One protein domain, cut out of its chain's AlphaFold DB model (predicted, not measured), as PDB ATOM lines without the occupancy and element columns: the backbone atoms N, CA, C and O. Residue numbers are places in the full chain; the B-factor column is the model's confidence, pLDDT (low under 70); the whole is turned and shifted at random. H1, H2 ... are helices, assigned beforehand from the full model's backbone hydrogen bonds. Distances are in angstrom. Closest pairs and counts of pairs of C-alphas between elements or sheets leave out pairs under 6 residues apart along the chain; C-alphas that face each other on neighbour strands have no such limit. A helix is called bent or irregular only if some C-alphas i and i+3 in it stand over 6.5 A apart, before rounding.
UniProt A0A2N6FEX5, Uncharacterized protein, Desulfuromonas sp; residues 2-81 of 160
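What this domain is: This is residues 2 to 81 of the 160 residues of an uncharacterized protein of Desulfuromonas sp (UniProt A0A2N6FEX5). A long helix, H1, and a shorter one, H2, make an open, flat V, joined at its point by a tight link, with most of both arms standing free. The printed part has 80 residues with two named helices, H1 then H2, and no named strand; the class is all helix. It is extended, with a radius of gyration of the C-alphas of 21.4 A and spans of 64 by 44 by 10 A.

How they stand to each other: H1, residues 2 to 44, touches H2, residues 48 to 79, through residues 38 to 42 and 48 to 49 alone. The closest C-alphas, of Val 42 and Ile 49, are 5.7 A apart. This helical hairpin runs opposite ways at a steep tilt of 38 degrees. O i to N i+4 pairs are within hydrogen-bond range in 38 of 39 cases in H1 and 25 of 28 in H2.

Where its parts are: H1 measures 63.3 A from C-alpha 2 at (-118.073, -34.130, 15.366) to C-alpha 44. H2 measures 43.8 A, ending at C-alpha 79 at (-77.576, -47.711, 4.269). H2 has a kink of 46 degrees near residue 73; it is neither bent nor irregular, but only just: C-alphas 70 and 73 are 6.5 A apart.

The domain as a whole: The C-alphas farthest apart, of Lys 2 and Arg 46, are 63.9 A apart. The printed part has no cut. Mean pLDDT of the printed part is 72.3, with residues 2 to 6, 38 to 49 and 65 to 81 under 70.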
ATOM      1  N   LYS A   2    -118.910 -34.109  16.592       55.69
ATOM      2  CA  LYS A   2    -118.073 -34.130  15.366       55.69
ATOM      3  C   LYS A   2    -117.890 -32.743  14.716       55.69
ATOM      4  O   LYS A   2    -116.810 -32.444  14.229       55.69
ATOM      5  N   ILE A   3    -118.915 -31.890  14.789       60.28
ATOM      6  CA  ILE A   3    -118.963 -30.581  14.107       60.28
ATOM      7  C   ILE A   3    -118.044 -29.531  14.769       60.28
ATOM      8  O   ILE A   3    -117.399 -28.749  14.077       60.28
ATOM      9  N   GLU A   4    -117.904 -29.553  16.100       64.19
ATOM     10  CA  GLU A   4    -117.027 -28.620  16.836       64.19
ATOM     11  C   GLU A   4    -115.539 -28.836  16.528       64.19
ATOM     12  O   GLU A   4    -114.771 -27.879  16.457       64.19
ATOM     13  N   ASN A   5    -115.115 -30.083  16.300       64.88
ATOM     14  CA  ASN A   5    -113.714 -30.397  16.007       64.88
ATOM     15  C   ASN A   5    -113.274 -29.907  14.620       64.88
ATOM     16  O   ASN A   5    -112.125 -29.498  14.452       64.88
ATOM     17  N   GLU A   6    -114.172 -29.924  13.630       69.50
ATOM     18  CA  GLU A   6    -113.876 -29.415  12.285       69.50
ATOM     19  C   GLU A   6    -113.834 -27.884  12.259       69.50
ATOM     20  O   GLU A   6    -112.915 -27.306  11.675       69.50
ATOM     21  N   GLN A   7    -114.750 -27.224  12.974       70.50
ATOM     22  CA  GLN A   7    -114.739 -25.769  13.120       70.50
ATOM     23  C   GLN A   7    -113.499 -25.285  13.886       70.50
ATOM     24  O   GLN A   7    -112.819 -24.366  13.428       70.50
ATOM     25  N   ASN A   8    -113.139 -25.949  14.990       70.00
ATOM     26  CA  ASN A   8    -111.911 -25.646  15.722       70.00
ATOM     27  C   ASN A   8    -110.674 -25.849  14.836       70.00
ATOM     28  O   ASN A   8    -109.836 -24.956  14.770       70.00
ATOM     29  N   ARG A   9    -110.573 -26.945  14.071       72.38
ATOM     30  CA  ARG A   9    -109.475 -27.136  13.101       72.38
ATOM     31  C   ARG A   9    -109.380 -26.005  12.076       72.38
ATOM     32  O   ARG A   9    -108.269 -25.574  11.777       72.38
ATOM     33  N   GLY A  10    -110.508 -25.511  11.567       75.94
ATOM     34  CA  GLY A  10    -110.541 -24.371  10.646       75.94
ATOM     35  C   GLY A  10    -110.011 -23.081  11.281       75.94
ATOM     36  O   GLY A  10    -109.179 -22.399  10.684       75.94
ATOM     37  N   ILE A  11    -110.424 -22.788  12.515       79.56
ATOM     38  CA  ILE A  11    -109.985 -21.595  13.257       79.56
ATOM     39  C   ILE A  11    -108.497 -21.702  13.629       79.56
ATOM     40  O   ILE A  11    -107.734 -20.769  13.378       79.56
ATOM     41  N   PHE A  12    -108.054 -22.850  14.153       72.56
ATOM     42  CA  PHE A  12    -106.645 -23.109  14.467       72.56
ATOM     43  C   PHE A  12    -105.756 -23.033  13.214       72.56
ATOM     44  O   PHE A  12    -104.678 -22.446  13.272       72.56
ATOM     45  N   SER A  13    -106.219 -23.558  12.074       79.81
ATOM     46  CA  SER A  13    -105.509 -23.471  10.791       79.81
ATOM     47  C   SER A  13    -105.403 -22.027  10.285       79.81
ATOM     48  O   SER A  13    -104.326 -21.591   9.887       79.81
ATOM     49  N   GLY A  14    -106.484 -21.243  10.376       85.81
ATOM     50  CA  GLY A  14    -106.481 -19.831   9.982       85.81
ATOM     51  C   GLY A  14    -105.530 -18.976  10.826       85.81
ATOM     52  O   GLY A  14    -104.760 -18.183  10.284       85.81
ATOM     53  N   VAL A  15    -105.521 -19.184  12.146       90.38
ATOM     54  CA  VAL A  15    -104.595 -18.500  13.062       90.38
ATOM     55  C   VAL A  15    -103.145 -18.908  12.780       90.38
ATOM     56  O   VAL A  15    -102.272 -18.045  12.703       90.38
ATOM     57  N   MET A  16    -102.880 -20.199  12.559       87.38
ATOM     58  CA  MET A  16    -101.544 -20.693  12.214       87.38
ATOM     59  C   MET A  16    -101.053 -20.113  10.880       87.38
ATOM     60  O   MET A  16     -99.910 -19.672  10.793       87.38
ATOM     61  N   MET A  17    -101.924 -20.031   9.871       90.81
ATOM     62  CA  MET A  17    -101.616 -19.400   8.585       90.81
ATOM     63  C   MET A  17    -101.289 -17.911   8.755       90.81
ATOM     64  O   MET A  17    -100.317 -17.423   8.183       90.81
ATOM     65  N   GLY A  18    -102.045 -17.200   9.599       93.19
ATOM     66  CA  GLY A  18    -101.765 -15.808   9.954       93.19
ATOM     67  C   GLY A  18    -100.388 -15.631  10.597       93.19
ATOM     68  O   GLY A  18     -99.628 -14.756  10.182       93.19
ATOM     69  N   TYR A  19    -100.021 -16.496  11.549       92.12
ATOM     70  CA  TYR A  19     -98.688 -16.483  12.154       92.12
ATOM     71  C   TYR A  19     -97.578 -16.804  11.154       92.12
ATOM     72  O   TYR A  19     -96.533 -16.164  11.208       92.12
ATOM     73  N   VAL A  20     -97.787 -17.744  10.227       91.50
ATOM     74  CA  VAL A  20     -96.809 -18.058   9.172       91.50
ATOM     75  C   VAL A  20     -96.588 -16.852   8.268       91.50
ATOM     76  O   VAL A  20     -95.443 -16.492   8.010       91.50
ATOM     77  N   VAL A  21     -97.663 -16.191   7.828       94.44
ATOM     78  CA  VAL A  21     -97.565 -14.981   7.003       94.44
ATOM     79  C   VAL A  21     -96.872 -13.857   7.771       94.44
ATOM     80  O   VAL A  21     -95.986 -13.212   7.219       94.44
ATOM     81  N   LEU A  22     -97.215 -13.648   9.045       94.69
ATOM     82  CA  LEU A  22     -96.595 -12.627   9.891       94.69
ATOM     83  C   LEU A  22     -95.105 -12.909  10.112       94.69
ATOM     84  O   LEU A  22     -94.278 -12.014   9.948       94.69
ATOM     85  N   LEU A  23     -94.747 -14.153  10.427       92.62
ATOM     86  CA  LEU A  23     -93.363 -14.581  10.613       92.62
ATOM     87  C   LEU A  23     -92.564 -14.439   9.316       92.62
ATOM     88  O   LEU A  23     -91.451 -13.918   9.342       92.62
ATOM     89  N   LEU A  24     -93.147 -14.825   8.178       93.94
ATOM     90  CA  LEU A  24     -92.560 -14.613   6.857       93.94
ATOM     91  C   LEU A  24     -92.344 -13.122   6.579       93.94
ATOM     92  O   LEU A  24     -91.320 -12.746   6.019       93.94
ATOM     93  N   HIS A  25     -93.272 -12.264   7.003       95.00
ATOM     94  CA  HIS A  25     -93.159 -10.817   6.842       95.00
ATOM     95  C   HIS A  25     -92.006 -10.230   7.660       95.00
ATOM     96  O   HIS A  25     -91.203  -9.457   7.143       95.00
ATOM     97  N   VAL A  26     -91.894 -10.627   8.929       94.38
ATOM     98  CA  VAL A  26     -90.789 -10.210   9.803       94.38
ATOM     99  C   VAL A  26     -89.455 -10.712   9.246       94.38
ATOM    100  O   VAL A  26     -88.485  -9.957   9.206       94.38
ATOM    101  N   LEU A  27     -89.416 -11.946   8.739       92.44
ATOM    102  CA  LEU A  27     -88.246 -12.492   8.055       92.44
ATOM    103  C   LEU A  27     -87.873 -11.651   6.824       92.44
ATOM    104  O   LEU A  27     -86.697 -11.341   6.632       92.44
ATOM    105  N   LEU A  28     -88.862 -11.241   6.023       91.12
ATOM    106  CA  LEU A  28     -88.651 -10.381   4.857       91.12
ATOM    107  C   LEU A  28     -88.060  -9.025   5.262       91.12
ATOM    108  O   LEU A  28     -87.133  -8.546   4.616       91.12
ATOM    109  N   MET A  29     -88.550  -8.432   6.355       90.19
ATOM    110  CA  MET A  29     -88.040  -7.167   6.898       90.19
ATOM    111  C   MET A  29     -86.588  -7.292   7.364       90.19
ATOM    112  O   MET A  29     -85.778  -6.407   7.090       90.19
ATOM    113  N   ILE A  30     -86.231  -8.401   8.018       83.25
ATOM    114  CA  ILE A  30     -84.844  -8.683   8.410       83.25
ATOM    115  C   ILE A  30     -83.968  -8.831   7.165       83.25
ATOM    116  O   ILE A  30     -82.911  -8.210   7.093       83.25
ATOM    117  N   ALA A  31     -84.409  -9.598   6.164       82.75
ATOM    118  CA  ALA A  31     -83.674  -9.776   4.914       82.75
ATOM    119  C   ALA A  31     -83.461  -8.442   4.180       82.75
ATOM    120  O   ALA A  31     -82.360  -8.175   3.699       82.75
ATOM    121  N   LEU A  32     -84.479  -7.577   4.152       83.12
ATOM    122  CA  LEU A  32     -84.385  -6.242   3.567       83.12
ATOM    123  C   LEU A  32     -83.422  -5.349   4.359       83.12
ATOM    124  O   LEU A  32     -82.596  -4.661   3.768       83.12
ATOM    125  N   GLY A  33     -83.483  -5.390   5.692       80.06
ATOM    126  CA  GLY A  33     -82.565  -4.666   6.570       80.06
ATOM    127  C   GLY A  33     -81.115  -5.102   6.365       80.06
ATOM    128  O   GLY A  33     -80.236  -4.255   6.216       80.06
ATOM    129  N   VAL A  34     -80.870  -6.411   6.261       79.31
ATOM    130  CA  VAL A  34     -79.559  -6.961   5.901       79.31
ATOM    131  C   VAL A  34     -79.153  -6.481   4.510       79.31
ATOM    132  O   VAL A  34     -78.051  -5.975   4.367       79.31
ATOM    133  N   ALA A  35     -80.027  -6.549   3.504       77.12
ATOM    134  CA  ALA A  35     -79.724  -6.066   2.157       77.12
ATOM    135  C   ALA A  35     -79.359  -4.571   2.139       77.12
ATOM    136  O   ALA A  35     -78.384  -4.187   1.499       77.12
ATOM    137  N   VAL A  36     -80.073  -3.726   2.887       77.94
ATOM    138  CA  VAL A  36     -79.776  -2.289   3.009       77.94
ATOM    139  C   VAL A  36     -78.459  -2.052   3.742       77.94
ATOM    140  O   VAL A  36     -77.672  -1.217   3.305       77.94
ATOM    141  N   VAL A  37     -78.179  -2.785   4.823       72.56
ATOM    142  CA  VAL A  37     -76.897  -2.704   5.542       72.56
ATOM    143  C   VAL A  37     -75.750  -3.220   4.677       72.56
ATOM    144  O   VAL A  37     -74.671  -2.641   4.723       72.56
ATOM    145  N   LEU A  38     -75.971  -4.238   3.842       67.00
ATOM    146  CA  LEU A  38     -75.001  -4.695   2.854       67.00
ATOM    147  C   LEU A  38     -74.758  -3.601   1.814       67.00
ATOM    148  O   LEU A  38     -73.617  -3.214   1.617       67.00
ATOM    149  N   ILE A  39     -75.798  -3.023   1.211       65.31
ATOM    150  CA  ILE A  39     -75.651  -1.956   0.207       65.31
ATOM    151  C   ILE A  39     -74.978  -0.715   0.814       65.31
ATOM    152  O   ILE A  39     -74.053  -0.167   0.226       65.31
ATOM    153  N   LYS A  40     -75.378  -0.287   2.014       61.31
ATOM    154  CA  LYS A  40     -74.771   0.856   2.712       61.31
ATOM    155  C   LYS A  40     -73.350   0.546   3.198       61.31
ATOM    156  O   LYS A  40     -72.469   1.394   3.109       61.31
ATOM    157  N   GLY A  41     -73.114  -0.679   3.654       59.69
ATOM    158  CA  GLY A  41     -71.805  -1.190   4.053       59.69
ATOM    159  C   GLY A  41     -70.838  -1.345   2.877       59.69
ATOM    160  O   GLY A  41     -69.649  -1.115   3.053       59.69
ATOM    161  N   VAL A  42     -71.324  -1.647   1.665       56.81
ATOM    162  CA  VAL A  42     -70.524  -1.621   0.424       56.81
ATOM    163  C   VAL A  42     -69.980  -0.217   0.169       56.81
ATOM    164  O   VAL A  42     -68.836  -0.084  -0.262       56.81
ATOM    165  N   TYR A  43     -70.787   0.816   0.431       61.47
ATOM    166  CA  TYR A  43     -70.435   2.201   0.115       61.47
ATOM    167  C   TYR A  43     -69.289   2.751   0.979       61.47
ATOM    168  O   TYR A  43     -68.399   3.391   0.427       61.47
ATOM    169  N   ASP A  44     -69.252   2.450   2.282       63.81
ATOM    170  CA  ASP A  44     -68.173   2.920   3.177       63.81
ATOM    171  C   ASP A  44     -67.059   1.883   3.413       63.81
ATOM    172  O   ASP A  44     -65.930   2.229   3.757       63.81
ATOM    173  N   PHE A  45     -67.335   0.593   3.218       56.81
ATOM    174  CA  PHE A  45     -66.513  -0.496   3.746       56.81
ATOM    175  C   PHE A  45     -66.166  -1.517   2.652       56.81
ATOM    176  O   PHE A  45     -66.499  -2.704   2.720       56.81
ATOM    177  N   ARG A  46     -65.417  -1.051   1.641       65.00
ATOM    178  CA  ARG A  46     -64.931  -1.844   0.488       65.00
ATOM    179  C   ARG A  46     -64.331  -3.206   0.882       65.00
ATOM    180  O   ARG A  46     -64.428  -4.155   0.114       65.00
ATOM    181  N   TRP A  47     -63.730  -3.316   2.070       62.66
ATOM    182  CA  TRP A  47     -63.095  -4.550   2.550       62.66
ATOM    183  C   TRP A  47     -63.991  -5.413   3.455       62.66
ATOM    184  O   TRP A  47     -63.940  -6.640   3.392       62.66
ATOM    185  N   LEU A  48     -64.871  -4.803   4.253       69.19
ATOM    186  CA  LEU A  48     -65.722  -5.538   5.198       69.19
ATOM    187  C   LEU A  48     -66.874  -6.243   4.490       69.19
ATOM    188  O   LEU A  48     -67.226  -7.344   4.900       69.19
ATOM    189  N   ILE A  49     -67.390  -5.698   3.382       67.38
ATOM    190  CA  ILE A  49     -68.385  -6.421   2.579       67.38
ATOM    191  C   ILE A  49     -67.809  -7.704   1.967       67.38
ATOM    192  O   ILE A  49     -68.494  -8.722   1.878       67.38
ATOM    193  N   PHE A  50     -66.529  -7.674   1.593       71.06
ATOM    194  CA  PHE A  50     -65.835  -8.818   1.017       71.06
ATOM    195  C   PHE A  50     -65.679  -9.930   2.061       71.06
ATOM    196  O   PHE A  50     -66.008 -11.086   1.802       71.06
ATOM    197  N   ILE A  51     -65.273  -9.562   3.282       77.69
ATOM    198  CA  ILE A  51     -65.140 -10.495   4.407       77.69
ATOM    199  C   ILE A  51     -66.508 -11.006   4.870       77.69
ATOM    200  O   ILE A  51     -66.647 -12.198   5.117       77.69
ATOM    201  N   ALA A  52     -67.529 -10.150   4.940       73.00
ATOM    202  CA  ALA A  52     -68.884 -10.551   5.313       73.00
ATOM    203  C   ALA A  52     -69.495 -11.518   4.289       73.00
ATOM    204  O   ALA A  52     -70.087 -12.520   4.679       73.00
ATOM    205  N   GLY A  53     -69.304 -11.272   2.988       74.56
ATOM    206  CA  GLY A  53     -69.739 -12.184   1.928       74.56
ATOM    207  C   GLY A  53     -69.058 -13.550   2.024       74.56
ATOM    208  O   GLY A  53     -69.732 -14.578   2.005       74.56
ATOM    209  N   ILE A  54     -67.735 -13.571   2.216       78.75
ATOM    210  CA  ILE A  54     -66.978 -14.814   2.417       78.75
ATOM    211  C   ILE A  54     -67.426 -15.525   3.694       78.75
ATOM    212  O   ILE A  54     -67.645 -16.731   3.668       78.75
ATOM    213  N   ALA A  55     -67.610 -14.800   4.797       81.25
ATOM    214  CA  ALA A  55     -68.071 -15.361   6.060       81.25
ATOM    215  C   ALA A  55     -69.497 -15.918   5.960       81.25
ATOM    216  O   ALA A  55     -69.791 -16.927   6.590       81.25
ATOM    217  N   LEU A  56     -70.370 -15.318   5.146       82.75
ATOM    218  CA  LEU A  56     -71.727 -15.811   4.908       82.75
ATOM    219  C   LEU A  56     -71.702 -17.077   4.049       82.75
ATOM    220  O   LEU A  56     -72.349 -18.057   4.399       82.75
ATOM    221  N   ILE A  57     -70.908 -17.107   2.977       79.00
ATOM    222  CA  ILE A  57     -70.749 -18.302   2.134       79.00
ATOM    223  C   ILE A  57     -70.101 -19.440   2.936       79.00
ATOM    224  O   ILE A  57     -70.600 -20.565   2.933       79.00
ATOM    225  N   ALA A  58     -69.029 -19.145   3.675       82.44
ATOM    226  CA  ALA A  58     -68.350 -20.105   4.539       82.44
ATOM    227  C   ALA A  58     -69.257 -20.564   5.685       82.44
ATOM    228  O   ALA A  58     -69.333 -21.755   5.963       82.44
ATOM    229  N   GLY A  59     -69.988 -19.643   6.313       81.00
ATOM    230  CA  GLY A  59     -70.951 -19.928   7.371       81.00
ATOM    231  C   GLY A  59     -72.124 -20.765   6.873       81.00
ATOM    232  O   GLY A  59     -72.488 -21.738   7.522       81.00
ATOM    233  N   SER A  60     -72.666 -20.461   5.693       73.62
ATOM    234  CA  SER A  60     -73.735 -21.227   5.046       73.62
ATOM    235  C   SER A  60     -73.265 -22.638   4.690       73.62
ATOM    236  O   SER A  60     -73.916 -23.612   5.069       73.62
ATOM    237  N   GLY A  61     -72.090 -22.771   4.066       79.00
ATOM    238  CA  GLY A  61     -71.483 -24.071   3.772       79.00
ATOM    239  C   GLY A  61     -71.166 -24.875   5.037       79.00
ATOM    240  O   GLY A  61     -71.445 -26.073   5.096       79.00
ATOM    241  N   TYR A  62     -70.651 -24.220   6.080       79.12
ATOM    242  CA  TYR A  62     -70.351 -24.845   7.368       79.12
ATOM    243  C   TYR A  62     -71.620 -25.304   8.088       79.12
ATOM    244  O   TYR A  62     -71.672 -26.428   8.588       79.12
ATOM    245  N   TYR A  63     -72.666 -24.479   8.095       76.62
ATOM    246  CA  TYR A  63     -73.945 -24.813   8.711       76.62
ATOM    247  C   TYR A  63     -74.633 -25.960   7.967       76.62
ATOM    248  O   TYR A  63     -75.117 -26.895   8.599       76.62
ATOM    249  N   PHE A  64     -74.595 -25.957   6.631       70.00
ATOM    250  CA  PHE A  64     -75.117 -27.044   5.804       70.00
ATOM    251  C   PHE A  64     -74.348 -28.352   6.038       70.00
ATOM    252  O   PHE A  64     -74.953 -29.404   6.242       70.00
ATOM    253  N   TYR A  65     -73.015 -28.293   6.111       66.38
ATOM    254  CA  TYR A  65     -72.187 -29.453   6.444       66.38
ATOM    255  C   TYR A  65     -72.489 -29.991   7.848       66.38
ATOM    256  O   TYR A  65     -72.610 -31.204   8.038       66.38
ATOM    257  N   HIS A  66     -72.644 -29.104   8.833       68.62
ATOM    258  CA  HIS A  66     -72.945 -29.487  10.208       68.62
ATOM    259  C   HIS A  66     -74.351 -30.095  10.341       68.62
ATOM    260  O   HIS A  66     -74.511 -31.143  10.969       68.62
ATOM    261  N   TYR A  67     -75.344 -29.505   9.674       62.50
ATOM    262  CA  TYR A  67     -76.729 -29.978   9.659       62.50
ATOM    263  C   TYR A  67     -76.860 -31.363   9.009       62.50
ATOM    264  O   TYR A  67     -77.529 -32.252   9.543       62.50
ATOM    265  N   PHE A  68     -76.143 -31.605   7.905       54.97
ATOM    266  CA  PHE A  68     -76.095 -32.928   7.280       54.97
ATOM    267  C   PHE A  68     -75.362 -33.955   8.142       54.97
ATOM    268  O   PHE A  68     -75.765 -35.114   8.176       54.97
ATOM    269  N   LYS A  69     -74.307 -33.568   8.870       53.81
ATOM    270  CA  LYS A  69     -73.540 -34.507   9.706       53.81
ATOM    271  C   LYS A  69     -74.375 -35.101  10.847       53.81
ATOM    272  O   LYS A  69     -74.161 -36.263  11.175       53.81
ATOM    273  N   GLN A  70     -75.356 -34.364  11.373       52.53
ATOM    274  CA  GLN A  70     -76.306 -34.883  12.368       52.53
ATOM    275  C   GLN A  70     -77.316 -35.883  11.760       52.53
ATOM    276  O   GLN A  70     -77.737 -36.814  12.435       52.53
ATOM    277  N   HIS A  71     -77.620 -35.777  10.461       50.75
ATOM    278  CA  HIS A  71     -78.505 -36.708   9.740       50.75
ATOM    279  C   HIS A  71     -77.764 -37.893   9.084       50.75
ATOM    280  O   HIS A  71     -78.387 -38.881   8.696       50.75
ATOM    281  N   LYS A  72     -76.426 -37.844   8.978       48.78
ATOM    282  CA  LYS A  72     -75.616 -38.953   8.435       48.78
ATOM    283  C   LYS A  72     -75.682 -40.219   9.287       48.78
ATOM    284  O   LYS A  72     -75.481 -41.297   8.743       48.78
ATOM    285  N   GLN A  73     -75.945 -40.111  10.590       51.78
ATOM    286  CA  GLN A  73     -76.061 -41.282  11.461       51.78
ATOM    287  C   GLN A  73     -77.329 -42.085  11.138       51.78
ATOM    288  O   GLN A  73     -77.232 -43.289  10.933       51.78
ATOM    289  N   ALA A  74     -78.461 -41.405  10.929       54.19
ATOM    290  CA  ALA A  74     -79.701 -42.032  10.473       54.19
ATOM    291  C   ALA A  74     -79.559 -42.625   9.058       54.19
ATOM    292  O   ALA A  74     -79.953 -43.760   8.820       54.19
ATOM    293  N   LEU A  75     -78.920 -41.909   8.122       52.28
ATOM    294  CA  LEU A  75     -78.666 -42.425   6.768       52.28
ATOM    295  C   LEU A  75     -77.700 -43.616   6.752       52.28
ATOM    296  O   LEU A  75     -77.851 -44.503   5.921       52.28
ATOM    297  N   ARG A  76     -76.714 -43.656   7.656       52.88
ATOM    298  CA  ARG A  76     -75.804 -44.800   7.797       52.88
ATOM    299  C   ARG A  76     -76.545 -46.034   8.305       52.88
ATOM    300  O   ARG A  76     -76.194 -47.130   7.897       52.88
ATOM    301  N   GLU A  77     -77.571 -45.860   9.128       53.88
ATOM    302  CA  GLU A  77     -78.426 -46.948   9.608       53.88
ATOM    303  C   GLU A  77     -79.372 -47.452   8.504       53.88
ATOM    304  O   GLU A  77     -79.456 -48.657   8.293       53.88
ATOM    305  N   PHE A  78     -79.934 -46.557   7.678       52.69
ATOM    306  CA  PHE A  78     -80.679 -46.938   6.463       52.69
ATOM    307  C   PHE A  78     -79.801 -47.555   5.359       52.69
ATOM    308  O   PHE A  78     -80.271 -48.395   4.603       52.69
ATOM    309  N   MET A  79     -78.527 -47.170   5.255       53.88
ATOM    310  CA  MET A  79     -77.576 -47.711   4.269       53.88
ATOM    311  C   MET A  79     -76.879 -48.997   4.747       53.88
ATOM    312  O   MET A  79     -76.220 -49.666   3.955       53.88
ATOM    313  N   SER A  80     -77.023 -49.347   6.031       50.88
ATOM    314  CA  SER A  80     -76.568 -50.625   6.599       50.88
ATOM    315  C   SER A  80     -77.635 -51.716   6.513       50.88
ATOM    316  O   SER A  80     -77.383 -52.827   6.970       50.88
ATOM    317  N   ASP A  81     -78.808 -51.413   5.949       47.75
ATOM    318  CA  ASP A  81     -79.832 -52.408   5.667       47.75
ATOM    319  C   ASP A  81     -79.351 -53.306   4.505       47.75
ATOM    320  O   ASP A  81     -79.183 -52.820   3.377       47.75
TER     321      ASP A  81